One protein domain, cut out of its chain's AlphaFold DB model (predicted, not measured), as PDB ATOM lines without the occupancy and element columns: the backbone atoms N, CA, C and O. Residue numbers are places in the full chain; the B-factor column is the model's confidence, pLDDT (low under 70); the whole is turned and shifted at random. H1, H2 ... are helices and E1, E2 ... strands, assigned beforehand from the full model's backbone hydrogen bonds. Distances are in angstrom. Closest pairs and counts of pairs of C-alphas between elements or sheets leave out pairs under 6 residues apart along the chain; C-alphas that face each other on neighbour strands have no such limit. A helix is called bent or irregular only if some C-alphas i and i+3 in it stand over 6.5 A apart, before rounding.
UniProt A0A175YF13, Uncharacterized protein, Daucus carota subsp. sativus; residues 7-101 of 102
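AT A GLANCE: This is residues 7 to 101 of the 102 residues of an uncharacterized protein of Daucus carota subsp. sativus (UniProt A0A175YF13). One very long helix, H2, has a small three-stranded sheet packed on its early part, residues 58 to 69; from residue 74 on, the helix sticks out as a free arm that makes the length of the whole. The short helix H1 sits near the start of H2, and the first printed stretch, with E1, reaches away from the rest as a hooked tail, of which residues 8 to 14 stand free. The printed part has 95 residues, with four named strands and then two named helices in the order E1 E2 E3 E4 H1 H2; the sheet's order is E2 - E3 - E4, all antiparallel, and the class is mixed, helices and strands. The whole is extended, with a radius of gyration of the C-alphas of 21.4 A and spans of 73 by 31 by 18 A, only just a rod.

HOW THE PARTS SIT: E1, residues 14 to 16, pairs with no named strand, but residues 7 to 8 pair with residues 14 to 15 of E1, antiparallel. E2, residues 25 to 28, and E3, residues 33 to 36, form a hairpin, antiparallel at 164 degrees, with N 35 and O 26 within hydrogen-bond range at 2.8 A. E3 and E4, residues 39 to 41, form a second hairpin, antiparallel at 142 degrees, with N 41 and O 34 within range at 2.8 A. E2, E3 and E4 make a meander, each strand the antiparallel neighbour of the one before; E2 and E4 are its edge strands. H1, residues 48 to 51, is not on the sheet. H2, residues 56 to 99, is on the sheet, with 13 pairs of C-alphas within 10 A, and the two make two layers, a helix on one face of a sheet. The closest C-alphas of E3 and H2 are those of Val 34 and Ile 62, 7.6 A apart. H1 and H2 are close but not clearly touching; their closest C-alphas, those of Val 51 and Gln 59, are 6.0 A apart. E1 is apart from E2, E3, E4, H1 and H2. In H2 every O i to N i+4 pair is within hydrogen-bond range; H1 is too short for such a pair.

IN THESE COORDINATES: E1 is 6.4 A long and begins at C-alpha 14, (-11.865, 32.405, 83.612). E2 measures 10.3 A, E3 9.8 A, E4 6.7 A and H1 4.8 A. H2 runs 65.0 A from C-alpha 56 at (-18.518, 32.334, 99.492) to C-alpha 99 at (-54.407, 69.047, 59.605), and is not bent.

THE WHOLE: The two C-alphas farthest apart, those of Pro 20 and Tyr 101, are 73.4 A from each other. Without the stretches that stand free, residues 8 to 14 and 74 to 101, the body spans 31 by 26 by 18 A. The printed part has no cut, and no link is long. Mean pLDDT of the printed part is 70.7; residues 7 to 23, residue 29 and residues 90 to 101 are under 70.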
ATOM      1  N   TYR A   7     -15.984  27.909  83.884       45.00
ATOM      2  CA  TYR A   7     -17.078  28.670  83.291       45.00
ATOM      3  C   TYR A   7     -16.506  29.710  82.321       45.00
ATOM      4  O   TYR A   7     -15.626  30.491  82.685       45.00
ATOM      5  N   HIS A   8     -16.980  29.703  81.074       40.25
ATOM      6  CA  HIS A   8     -16.574  30.660  80.047       40.25
ATOM      7  C   HIS A   8     -17.624  31.772  79.942       40.25
ATOM      8  O   HIS A   8     -18.674  31.586  79.328       40.25
ATOM      9  N   HIS A   9     -17.346  32.935  80.538       46.47
ATOM     10  CA  HIS A   9     -18.172  34.131  80.354       46.47
ATOM     11  C   HIS A   9     -17.886  34.773  78.983       46.47
ATOM     12  O   HIS A   9     -16.741  34.775  78.527       46.47
ATOM     13  N   HIS A  10     -18.885  35.409  78.358       46.06
ATOM     14  CA  HIS A  10     -18.784  36.070  77.040       46.06
ATOM     15  C   HIS A  10     -17.707  37.181  76.930       46.06
ATOM     16  O   HIS A  10     -17.461  37.684  75.836       46.06
ATOM     17  N   HIS A  11     -17.025  37.528  78.031       47.75
ATOM     18  CA  HIS A  11     -15.952  38.531  78.103       47.75
ATOM     19  C   HIS A  11     -14.570  37.961  78.498       47.75
ATOM     20  O   HIS A  11     -13.669  38.721  78.838       47.75
ATOM     21  N   GLY A  12     -14.367  36.638  78.443       38.69
ATOM     22  CA  GLY A  12     -13.029  36.025  78.492       38.69
ATOM     23  C   GLY A  12     -12.373  35.891  79.874       38.69
ATOM     24  O   GLY A  12     -11.223  35.462  79.957       38.69
ATOM     25  N   ALA A  13     -13.070  36.210  80.965       41.38
ATOM     26  CA  ALA A  13     -12.566  35.955  82.313       41.38
ATOM     27  C   ALA A  13     -12.841  34.498  82.727       41.38
ATOM     28  O   ALA A  13     -13.996  34.081  82.814       41.38
ATOM     29  N   TYR A  14     -11.777  33.732  82.997       46.00
ATOM     30  CA  TYR A  14     -11.865  32.405  83.612       46.00
ATOM     31  C   TYR A  14     -11.779  32.555  85.132       46.00
ATOM     32  O   TYR A  14     -10.723  32.897  85.665       46.00
ATOM     33  N   LEU A  15     -12.880  32.295  85.834       46.09
ATOM     34  CA  LEU A  15     -12.911  32.268  87.296       46.09
ATOM     35  C   LEU A  15     -12.760  30.815  87.780       46.09
ATOM     36  O   LEU A  15     -13.625  29.988  87.487       46.09
ATOM     37  N   PRO A  16     -11.674  30.460  88.496       37.69
ATOM     38  CA  PRO A  16     -11.545  29.140  89.093       37.69
ATOM     39  C   PRO A  16     -12.408  29.070  90.356       37.69
ATOM     40  O   PRO A  16     -12.031  29.596  91.402       37.69
ATOM     41  N   VAL A  17     -13.560  28.404  90.274       42.81
ATOM     42  CA  VAL A  17     -14.456  28.228  91.425       42.81
ATOM     43  C   VAL A  17     -14.285  26.821  92.004       42.81
ATOM     44  O   VAL A  17     -14.353  25.815  91.296       42.81
ATOM     45  N   ARG A  18     -14.022  26.743  93.313       37.28
ATOM     46  CA  ARG A  18     -14.087  25.510  94.112       37.28
ATOM     47  C   ARG A  18     -15.371  25.559  94.935       37.28
ATOM     48  O   ARG A  18     -15.452  26.388  95.834       37.28
ATOM     49  N   ILE A  19     -16.324  24.666  94.664       45.47
ATOM     50  CA  ILE A  19     -17.613  24.622  95.374       45.47
ATOM     51  C   ILE A  19     -17.716  23.319  96.182       45.47
ATOM     52  O   ILE A  19     -17.804  22.232  95.601       45.47
ATOM     53  N   PRO A  20     -17.657  23.379  97.522       40.59
ATOM     54  CA  PRO A  20     -18.182  22.332  98.385       40.59
ATOM     55  C   PRO A  20     -19.695  22.546  98.583       40.59
ATOM     56  O   PRO A  20     -20.108  23.538  99.171       40.59
ATOM     57  N   PHE A  21     -20.521  21.623  98.084       47.97
ATOM     58  CA  PHE A  21     -21.983  21.702  98.190       47.97
ATOM     59  C   PHE A  21     -22.466  21.261  99.581       47.97
ATOM     60  O   PHE A  21     -22.414  20.072  99.895       47.97
ATOM     61  N   GLU A  22     -22.972  22.196 100.389       57.97
ATOM     62  CA  GLU A  22     -23.850  21.874 101.531       57.97
ATOM     63  C   GLU A  22     -25.342  22.037 101.185       57.97
ATOM     64  O   GLU A  22     -26.189  21.442 101.850       57.97
ATOM     65  N   ARG A  23     -25.679  22.789 100.125       65.00
ATOM     66  CA  ARG A  23     -27.059  23.082  99.697       65.00
ATOM     67  C   ARG A  23     -27.229  22.971  98.184       65.00
ATOM     68  O   ARG A  23     -26.273  23.165  97.435       65.00
ATOM     69  N   ASN A  24     -28.445  22.652  97.738       71.88
ATOM     70  CA  ASN A  24     -28.764  22.522  96.314       71.88
ATOM     71  C   ASN A  24     -29.183  23.885  95.750       71.88
ATOM     72  O   ASN A  24     -30.291  24.351  96.021       71.88
ATOM     73  N   LEU A  25     -28.297  24.496  94.964       77.88
ATOM     74  CA  LEU A  25     -28.519  25.768  94.276       77.88
ATOM     75  C   LEU A  25     -28.824  25.542  92.798       77.88
ATOM     76  O   LEU A  25     -28.156  24.756  92.123       77.88
ATOM     77  N   TYR A  26     -29.834  26.243  92.295       81.00
ATOM     78  CA  TYR A  26     -30.207  26.229  90.886       81.00
ATOM     79  C   TYR A  26     -30.697  27.611  90.442       81.00
ATOM     80  O   TYR A  26     -31.435  28.275  91.166       81.00
ATOM     81  N   TYR A  27     -30.315  28.028  89.236       77.12
ATOM     82  CA  TYR A  27     -30.678  29.321  88.661       77.12
ATOM     83  C   TYR A  27     -31.564  29.108  87.433       77.12
ATOM     84  O   TYR A  27     -31.181  28.395  86.505       77.12
ATOM     85  N   ASP A  28     -32.738  29.739  87.417       77.12
ATOM     86  CA  ASP A  28     -33.644  29.751  86.267       77.12
ATOM     87  C   ASP A  28     -33.513  31.083  85.512       77.12
ATOM     88  O   ASP A  28     -34.149  32.073  85.887       77.12
ATOM     89  N   PRO A  29     -32.717  31.134  84.427       67.69
ATOM     90  CA  PRO A  29     -32.444  32.367  83.692       67.69
ATOM     91  C   PRO A  29     -33.666  32.936  82.962       67.69
ATOM     92  O   PRO A  29     -33.628  34.101  82.570       67.69
ATOM     93  N   PHE A  30     -34.728  32.150  82.757       71.81
ATOM     94  CA  PHE A  30     -35.941  32.607  82.075       71.81
ATOM     95  C   PHE A  30     -36.968  33.144  83.064       71.81
ATOM     96  O   PHE A  30     -37.604  34.164  82.804       71.81
ATOM     97  N   GLY A  31     -37.113  32.458  84.198       70.25
ATOM     98  CA  GLY A  31     -37.991  32.872  85.284       70.25
ATOM     99  C   GLY A  31     -37.420  33.988  86.156       70.25
ATOM    100  O   GLY A  31     -38.174  34.532  86.959       70.25
ATOM    101  N   PHE A  32     -36.128  34.312  86.012       79.31
ATOM    102  CA  PHE A  32     -35.378  35.192  86.916       79.31
ATOM    103  C   PHE A  32     -35.549  34.751  88.370       79.31
ATOM    104  O   PHE A  32     -36.023  35.502  89.221       79.31
ATOM    105  N   ARG A  33     -35.240  33.477  88.637       82.88
ATOM    106  CA  ARG A  33     -35.403  32.868  89.962       82.88
ATOM    107  C   ARG A  33     -34.153  32.125  90.392       82.88
ATOM    108  O   ARG A  33     -33.532  31.417  89.603       82.88
ATOM    109  N   VAL A  34     -33.848  32.245  91.677       82.69
ATOM    110  CA  VAL A  34     -32.870  31.411  92.375       82.69
ATOM    111  C   VAL A  34     -33.637  30.376  93.181       82.69
ATOM    112  O   VAL A  34     -34.559  30.714  93.919       82.69
ATOM    113  N   TYR A  35     -33.265  29.113  93.046       83.94
ATOM    114  CA  TYR A  35     -33.801  28.018  93.835       83.94
ATOM    115  C   TYR A  35     -32.747  27.573  94.836       83.94
ATOM    116  O   TYR A  35     -31.635  27.210  94.451       83.94
ATOM    117  N   ILE A  36     -33.109  27.593  96.115       85.88
ATOM    118  CA  ILE A  36     -32.253  27.156  97.218       85.88
ATOM    119  C   ILE A  36     -33.008  26.063  97.954       85.88
ATOM    120  O   ILE A  36     -34.101  26.302  98.469       85.88
ATOM    121  N   ASP A  37     -32.466  24.847  97.943       84.50
ATOM    122  CA  ASP A  37     -33.073  23.673  98.582       84.50
ATOM    123  C   ASP A  37     -34.530  23.421  98.128       84.50
ATOM    124  O   ASP A  37     -35.384  22.972  98.891       84.50
ATOM    125  N   GLY A  38     -34.823  23.725  96.857       81.25
ATOM    126  CA  GLY A  38     -36.145  23.556  96.239       81.25
ATOM    127  C   GLY A  38     -37.120  24.719  96.455       81.25
ATOM    128  O   GLY A  38     -38.192  24.722  95.850       81.25
ATOM    129  N   GLN A  39     -36.762  25.728  97.253       86.81
ATOM    130  CA  GLN A  39     -37.562  26.938  97.423       86.81
ATOM    131  C   GLN A  39     -37.133  28.019  96.427       86.81
ATOM    132  O   GLN A  39     -35.946  28.302  96.288       86.81
ATOM    133  N   ALA A  40     -38.106  28.627  95.748       87.31
ATOM    134  CA  ALA A  40     -37.871  29.654  94.739       87.31
ATOM    135  C   ALA A  40     -37.869  31.064  95.344       87.31
ATOM    136  O   ALA A  40     -38.812  31.445  96.040       87.31
ATOM    137  N   PHE A  41     -36.871  31.860  94.981       88.62
ATOM    138  CA  PHE A  41     -36.709  33.255  95.371       88.62
ATOM    139  C   PHE A  41     -36.474  34.120  94.136       88.62
ATOM    140  O   PHE A  41     -35.867  33.673  93.157       88.62
ATOM    141  N   HIS A  42     -36.938  35.367  94.181       87.38
ATOM    142  CA  HIS A  42     -36.408  36.371  93.269       87.38
ATOM    143  C   HIS A  42     -34.959  36.694  93.692       87.38
ATOM    144  O   HIS A  42     -34.686  36.706  94.894       87.38
ATOM    145  N   PRO A  43     -34.023  36.956  92.762       81.75
ATOM    146  CA  PRO A  43     -32.616  37.217  93.083       81.75
ATOM    147  C   PRO A  43     -32.397  38.371  94.070       81.75
ATOM    148  O   PRO A  43     -31.446  38.350  94.846       81.75
ATOM    149  N   THR A  44     -33.283  39.369  94.069       85.00
ATOM    150  CA  THR A  44     -33.239  40.512  95.003       85.00
ATOM    151  C   THR A  44     -33.809  40.199  96.380       85.00
ATOM    152  O   THR A  44     -33.533  40.923  97.329       85.00
ATOM    153  N   ASP A  45     -34.594  39.128  96.488       88.31
ATOM    154  CA  ASP A  45     -35.410  38.820  97.664       88.31
ATOM    155  C   ASP A  45     -34.870  37.597  98.417       88.31
ATOM    156  O   ASP A  45     -35.545  37.038  99.286       88.31
ATOM    157  N   VAL A  46     -33.661  37.141  98.072       85.00
ATOM    158  CA  VAL A  46     -33.003  36.033  98.766       85.00
ATOM    159  C   VAL A  46     -32.673  36.486 100.196       85.00
ATOM    160  O   VAL A  46     -31.919  37.444 100.366       85.00
ATOM    161  N   PRO A  47     -33.195  35.817 101.243       84.44
ATOM    162  CA  PRO A  47     -32.958  36.244 102.617       84.44
ATOM    163  C   PRO A  47     -31.475  36.162 102.988       84.44
ATOM    164  O   PRO A  47     -30.844  35.122 102.790       84.44
ATOM    165  N   GLU A  48     -30.933  37.208 103.618       81.62
ATOM    166  CA  GLU A  48     -29.529  37.241 104.066       81.62
ATOM    167  C   GLU A  48     -29.177  36.055 104.974       81.62
ATOM    168  O   GLU A  48     -28.085  35.502 104.891       81.62
ATOM    169  N   SER A  49     -30.126  35.600 105.798       79.75
ATOM    170  CA  SER A  49     -29.958  34.421 106.655       79.75
ATOM    171  C   SER A  49     -29.670  33.139 105.869       79.75
ATOM    172  O   SER A  49     -28.959  32.265 106.363       79.75
ATOM    173  N   VAL A  50     -30.198  33.029 104.648       77.88
ATOM    174  CA  VAL A  50     -29.924  31.916 103.735       77.88
ATOM    175  C   VAL A  50     -28.560  32.115 103.082       77.88
ATOM    176  O   VAL A  50     -27.760  31.185 103.078       77.88
ATOM    177  N   VAL A  51     -28.260  33.334 102.619       74.38
ATOM    178  CA  VAL A  51     -26.982  33.693 101.979       74.38
ATOM    179  C   VAL A  51     -25.795  33.461 102.917       74.38
ATOM    180  O   VAL A  51     -24.808  32.856 102.514       74.38
ATOM    181  N   HIS A  52     -25.901  33.848 104.190       72.88
ATOM    182  CA  HIS A  52     -24.854  33.623 105.192       72.88
ATOM    183  C   HIS A  52     -24.585  32.141 105.483       72.88
ATOM    184  O   HIS A  52     -23.507  31.808 105.972       72.88
ATOM    185  N   GLY A  53     -25.543  31.261 105.183       74.25
ATOM    186  CA  GLY A  53     -25.380  29.811 105.277       74.25
ATOM    187  C   GLY A  53     -24.745  29.167 104.041       74.25
ATOM    188  O   GLY A  53     -24.553  27.955 104.040       74.25
ATOM    189  N   LEU A  54     -24.453  29.941 102.992       73.00
ATOM    190  CA  LEU A  54     -23.844  29.455 101.756       73.00
ATOM    191  C   LEU A  54     -22.329  29.636 101.750       73.00
ATOM    192  O   LEU A  54     -21.777  30.487 102.453       73.00
ATOM    193  N   SER A  55     -21.654  28.869 100.893       75.69
ATOM    194  CA  SER A  55     -20.237  29.092 100.631       75.69
ATOM    195  C   SER A  55     -20.028  30.455  99.961       75.69
ATOM    196  O   SER A  55     -20.892  30.949  99.240       75.69
ATOM    197  N   TRP A  56     -18.855  31.063 100.149       70.56
ATOM    198  CA  TRP A  56     -18.518  32.334  99.492       70.56
ATOM    199  C   TRP A  56     -18.679  32.293  97.963       70.56
ATOM    200  O   TRP A  56     -19.028  33.309  97.369       70.56
ATOM    201  N   GLY A  57     -18.436  31.140  97.328       73.38
ATOM    202  CA  GLY A  57     -18.623  30.978  95.882       73.38
ATOM    203  C   GLY A  57     -20.085  31.148  95.478       73.38
ATOM    204  O   GLY A  57     -20.391  31.948  94.601       73.38
ATOM    205  N   ASP A  58     -20.978  30.475  96.195       74.62
ATOM    206  CA  ASP A  58     -22.419  30.533  95.949       74.62
ATOM    207  C   ASP A  58     -22.997  31.924  96.256       74.62
ATOM    208  O   ASP A  58     -23.861  32.424  95.538       74.62
ATOM    209  N   GLN A  59     -22.497  32.583  97.311       74.56
ATOM    210  CA  GLN A  59     -22.887  33.957  97.644       74.56
ATOM    211  C   GLN A  59     -22.541  34.921  96.503       74.56
ATOM    212  O   GLN A  59     -23.375  35.739  96.111       74.56
ATOM    213  N   LEU A  60     -21.328  34.811  95.951       77.38
ATOM    214  CA  LEU A  60     -20.899  35.624  94.813       77.38
ATOM    215  C   LEU A  60     -21.739  35.327  93.569       77.38
ATOM    216  O   LEU A  60     -22.140  36.256  92.875       77.38
ATOM    217  N   GLU A  61     -22.043  34.058  93.302       78.31
ATOM    218  CA  GLU A  61     -22.864  33.658  92.158       78.31
ATOM    219  C   GLU A  61     -24.287  34.230  92.241       78.31
ATOM    220  O   GLU A  61     -24.779  34.789  91.259       78.31
ATOM    221  N   ILE A  62     -24.915  34.207  93.425       81.19
ATOM    222  CA  ILE A  62     -26.204  34.879  93.656       81.19
ATOM    223  C   ILE A  62     -26.083  36.381  93.392       81.19
ATOM    224  O   ILE A  62     -26.906  36.929  92.666       81.19
ATOM    225  N   GLN A  63     -25.054  37.051  93.923       76.94
ATOM    226  CA  GLN A  63     -24.877  38.493  93.716       76.94
ATOM    227  C   GLN A  63     -24.691  38.860  92.238       76.94
ATOM    228  O   GLN A  63     -25.313  39.815  91.766       76.94
ATOM    229  N   PHE A  64     -23.883  38.100  91.493       79.88
ATOM    230  CA  PHE A  64     -23.711  38.311  90.053       79.88
ATOM    231  C   PHE A  64     -25.018  38.102  89.295       79.88
ATOM    232  O   PHE A  64     -25.385  38.927  88.459       79.88
ATOM    233  N   TYR A  65     -25.755  37.043  89.620       78.19
ATOM    234  CA  TYR A  65     -27.040  36.765  88.993       78.19
ATOM    235  C   TYR A  65     -28.084  37.856  89.285       78.19
ATOM    236  O   TYR A  65     -28.832  38.262  88.390       78.19
ATOM    237  N   THR A  66     -28.103  38.395  90.507       81.44
ATOM    238  CA  THR A  66     -28.942  39.540  90.883       81.44
ATOM    239  C   THR A  66     -28.580  40.793  90.092       81.44
ATOM    240  O   THR A  66     -29.476  41.487  89.607       81.44
ATOM    241  N   LEU A  67     -27.285  41.074  89.916       78.81
ATOM    242  CA  LEU A  67     -26.812  42.206  89.117       78.81
ATOM    243  C   LEU A  67     -27.216  42.057  87.642       78.81
ATOM    244  O   LEU A  67     -27.770  42.982  87.054       78.81
ATOM    245  N   GLU A  68     -26.988  40.884  87.045       75.94
ATOM    246  CA  GLU A  68     -27.386  40.613  85.660       75.94
ATOM    247  C   GLU A  68     -28.893  40.740  85.450       75.94
ATOM    248  O   GLU A  68     -29.339  41.219  84.406       75.94
ATOM    249  N   THR A  69     -29.677  40.277  86.423       77.50
ATOM    250  CA  THR A  69     -31.136  40.358  86.377       77.50
ATOM    251  C   THR A  69     -31.587  41.814  86.382       77.50
ATOM    252  O   THR A  69     -32.367  42.187  85.509       77.50
ATOM    253  N   HIS A  70     -31.043  42.653  87.272       79.00
ATOM    254  CA  HIS A  70     -31.325  44.093  87.279       79.00
ATOM    255  C   HIS A  70     -30.999  44.752  85.940       79.00
ATOM    256  O   HIS A  70     -31.876  45.361  85.339       79.00
ATOM    257  N   LEU A  71     -29.784  44.548  85.421       78.31
ATOM    258  CA  LEU A  71     -29.366  45.148  84.149       78.31
ATOM    259  C   LEU A  71     -30.260  44.716  82.976       78.31
ATOM    260  O   LEU A  71     -30.525  45.497  82.065       78.31
ATOM    261  N   LYS A  72     -30.738  43.465  82.974       79.62
ATOM    262  CA  LYS A  72     -31.665  42.968  81.944       79.62
ATOM    263  C   LYS A  72     -33.066  43.561  82.081       79.62
ATOM    264  O   LYS A  72     -33.715  43.750  81.054       79.62
ATOM    265  N   VAL A  73     -33.538  43.800  83.304       80.69
ATOM    266  CA  VAL A  73     -34.837  44.442  83.558       80.69
ATOM    267  C   VAL A  73     -34.779  45.908  83.149       80.69
ATOM    268  O   VAL A  73     -35.579  46.303  82.309       80.69
ATOM    269  N   GLU A  74     -33.784  46.661  83.622       77.94
ATOM    270  CA  GLU A  74     -33.593  48.074  83.259       77.94
ATOM    271  C   GLU A  74     -33.516  48.247  81.741       77.94
ATOM    272  O   GLU A  74     -34.268  49.026  81.164       77.94
ATOM    273  N   ARG A  75     -32.706  47.431  81.054       82.94
ATOM    274  CA  ARG A  75     -32.606  47.506  79.590       82.94
ATOM    275  C   ARG A  75     -33.937  47.219  78.891       82.94
ATOM    276  O   ARG A  75     -34.239  47.830  77.871       82.94
ATOM    277  N   ARG A  76     -34.743  46.285  79.407       80.69
ATOM    278  CA  ARG A  76     -36.080  46.010  78.850       80.69
ATOM    279  C   ARG A  76     -37.037  47.175  79.075       80.69
ATOM    280  O   ARG A  76     -37.833  47.462  78.186       80.69
ATOM    281  N   GLU A  77     -36.970  47.820  80.232       82.50
ATOM    282  CA  GLU A  77     -37.779  48.999  80.543       82.50
ATOM    283  C   GLU A  77     -37.400  50.180  79.642       82.50
ATOM    284  O   GLU A  77     -38.288  50.785  79.044       82.50
ATOM    285  N   GLU A  78     -36.104  50.426  79.433       82.62
ATOM    286  CA  GLU A  78     -35.601  51.430  78.486       82.62
ATOM    287  C   GLU A  78     -36.054  51.137  77.044       82.62
ATOM    288  O   GLU A  78     -36.547  52.022  76.342       82.62
ATOM    289  N   GLU A  79     -35.947  49.880  76.593       83.00
ATOM    290  CA  GLU A  79     -36.419  49.443  75.270       83.00
ATOM    291  C   GLU A  79     -37.948  49.595  75.113       83.00
ATOM    292  O   GLU A  79     -38.458  49.828  74.011       83.00
ATOM    293  N   GLU A  80     -38.723  49.429  76.186       82.25
ATOM    294  CA  GLU A  80     -40.167  49.683  76.182       82.25
ATOM    295  C   GLU A  80     -40.505  51.170  76.174       82.25
ATOM    296  O   GLU A  80     -41.399  51.580  75.430       82.25
ATOM    297  N   GLU A  81     -39.807  51.981  76.964       85.12
ATOM    298  CA  GLU A  81     -39.984  53.430  76.988       85.12
ATOM    299  C   GLU A  81     -39.662  54.037  75.621       85.12
ATOM    300  O   GLU A  81     -40.471  54.795  75.082       85.12
ATOM    301  N   HIS A  82     -38.557  53.615  75.001       82.94
ATOM    302  CA  HIS A  82     -38.182  54.049  73.660       82.94
ATOM    303  C   HIS A  82     -39.278  53.735  72.634       82.94
ATOM    304  O   HIS A  82     -39.722  54.621  71.905       82.94
ATOM    305  N   ARG A  83     -39.801  52.500  72.635       77.88
ATOM    306  CA  ARG A  83     -40.907  52.105  71.744       77.88
ATOM    307  C   ARG A  83     -42.180  52.916  71.986       77.88
ATOM    308  O   ARG A  83     -42.912  53.202  71.038       77.88
ATOM    309  N   ARG A  84     -42.474  53.289  73.237       78.00
ATOM    310  CA  ARG A  84     -43.619  54.159  73.561       78.00
ATOM    311  C   ARG A  84     -43.418  55.573  73.020       78.00
ATOM    312  O   ARG A  84     -44.365  56.135  72.472       78.00
ATOM    313  N   LEU A  85     -42.217  56.134  73.148       81.25
ATOM    314  CA  LEU A  85     -41.881  57.459  72.626       81.25
ATOM    315  C   LEU A  85     -41.954  57.498  71.095       81.25
ATOM    316  O   LEU A  85     -42.620  58.381  70.557       81.25
ATOM    317  N   GLU A  86     -41.388  56.503  70.408       78.31
ATOM    318  CA  GLU A  86     -41.500  56.368  68.946       78.31
ATOM    319  C   GLU A  86     -42.967  56.283  68.499       78.31
ATOM    320  O   GLU A  86     -43.385  56.976  67.572       78.31
ATOM    321  N   ALA A  87     -43.791  55.481  69.184       73.81
ATOM    322  CA  ALA A  87     -45.215  55.370  68.865       73.81
ATOM    323  C   ALA A  87     -45.974  56.702  69.054       73.81
ATOM    324  O   ALA A  87     -46.855  57.030  68.255       73.81
ATOM    325  N   LEU A  88     -45.635  57.479  70.091       75.81
ATOM    326  CA  LEU A  88     -46.212  58.806  70.335       75.81
ATOM    327  C   LEU A  88     -45.772  59.833  69.283       75.81
ATOM    328  O   LEU A  88     -46.594  60.636  68.835       75.81
ATOM    329  N   GLU A  89     -44.504  59.806  68.875       73.94
ATOM    330  CA  GLU A  89     -43.959  60.684  67.837       73.94
ATOM    331  C   GLU A  89     -44.618  60.413  66.480       73.94
ATOM    332  O   GLU A  89     -45.161  61.335  65.865       73.94
ATOM    333  N   ILE A  90     -44.718  59.139  66.093       69.62
ATOM    334  CA  ILE A  90     -45.442  58.698  64.896       69.62
ATOM    335  C   ILE A  90     -46.897  59.194  64.931       69.62
ATOM    336  O   ILE A  90     -47.399  59.749  63.951       69.62
ATOM    337  N   HIS A  91     -47.595  59.044  66.062       62.62
ATOM    338  CA  HIS A  91     -48.977  59.511  66.173       62.62
ATOM    339  C   HIS A  91     -49.097  61.034  65.982       62.62
ATOM    340  O   HIS A  91     -50.028  61.498  65.315       62.62
ATOM    341  N   ARG A  92     -48.146  61.809  66.513       63.44
ATOM    342  CA  ARG A  92     -48.094  63.269  66.366       63.44
ATOM    343  C   ARG A  92     -47.859  63.695  64.915       63.44
ATOM    344  O   ARG A  92     -48.526  64.622  64.456       63.44
ATOM    345  N   GLU A  93     -46.968  63.022  64.191       65.50
ATOM    346  CA  GLU A  93     -46.718  63.291  62.768       65.50
ATOM    347  C   GLU A  93     -47.946  63.010  61.902       65.50
ATOM    348  O   GLU A  93     -48.314  63.838  61.063       65.50
ATOM    349  N   TYR A  94     -48.639  61.891  62.140       60.56
ATOM    350  CA  TYR A  94     -49.884  61.584  61.434       60.56
ATOM    351  C   TYR A  94     -50.980  62.610  61.735       60.56
ATOM    352  O   TYR A  94     -51.691  63.036  60.824       60.56
ATOM    353  N   HIS A  95     -51.101  63.051  62.989       56.16
ATOM    354  CA  HIS A  95     -52.099  64.046  63.378       56.16
ATOM    355  C   HIS A  95     -51.808  65.424  62.761       56.16
ATOM    356  O   HIS A  95     -52.722  66.086  62.279       56.16
ATOM    357  N   LEU A  96     -50.545  65.856  62.716       60.66
ATOM    358  CA  LEU A  96     -50.146  67.109  62.058       60.66
ATOM    359  C   LEU A  96     -50.337  67.048  60.538       60.66
ATOM    360  O   LEU A  96     -50.817  68.010  59.941       60.66
ATOM    361  N   SER A  97     -50.025  65.906  59.924       59.22
ATOM    362  CA  SER A  97     -50.204  65.690  58.485       59.22
ATOM    363  C   SER A  97     -51.679  65.711  58.073       59.22
ATOM    364  O   SER A  97     -52.007  66.203  56.996       59.22
ATOM    365  N   PHE A  98     -52.579  65.245  58.945       55.47
ATOM    366  CA  PHE A  98     -54.025  65.306  58.715       55.47
ATOM    367  C   PHE A  98     -54.554  66.750  58.708       55.47
ATOM    368  O   PHE A  98     -55.404  67.085  57.891       55.47
ATOM    369  N   TYR A  99     -54.018  67.630  59.559       55.28
ATOM    370  CA  TYR A  99     -54.407  69.047  59.605       55.28
ATOM    371  C   TYR A  99     -53.828  69.899  58.466       55.28
ATOM    372  O   TYR A  99     -54.328  70.987  58.216       55.28
ATOM    373  N   LEU A 100     -52.785  69.427  57.782       56.06
ATOM    374  CA  LEU A 100     -52.201  70.098  56.614       56.06
ATOM    375  C   LEU A 100     -52.900  69.736  55.292       56.06
ATOM    376  O   LEU A 100     -52.640  70.382  54.280       56.06
ATOM    377  N   TYR A 101     -53.767  68.719  55.300       49.53
ATOM    378  CA  TYR A 101     -54.482  68.214  54.122       49.53
ATOM    379  C   TYR A 101     -56.003  68.469  54.140       49.53
ATOM    380  O   TYR A 101     -56.694  68.020  53.223       49.53
TER     381      TYR A 101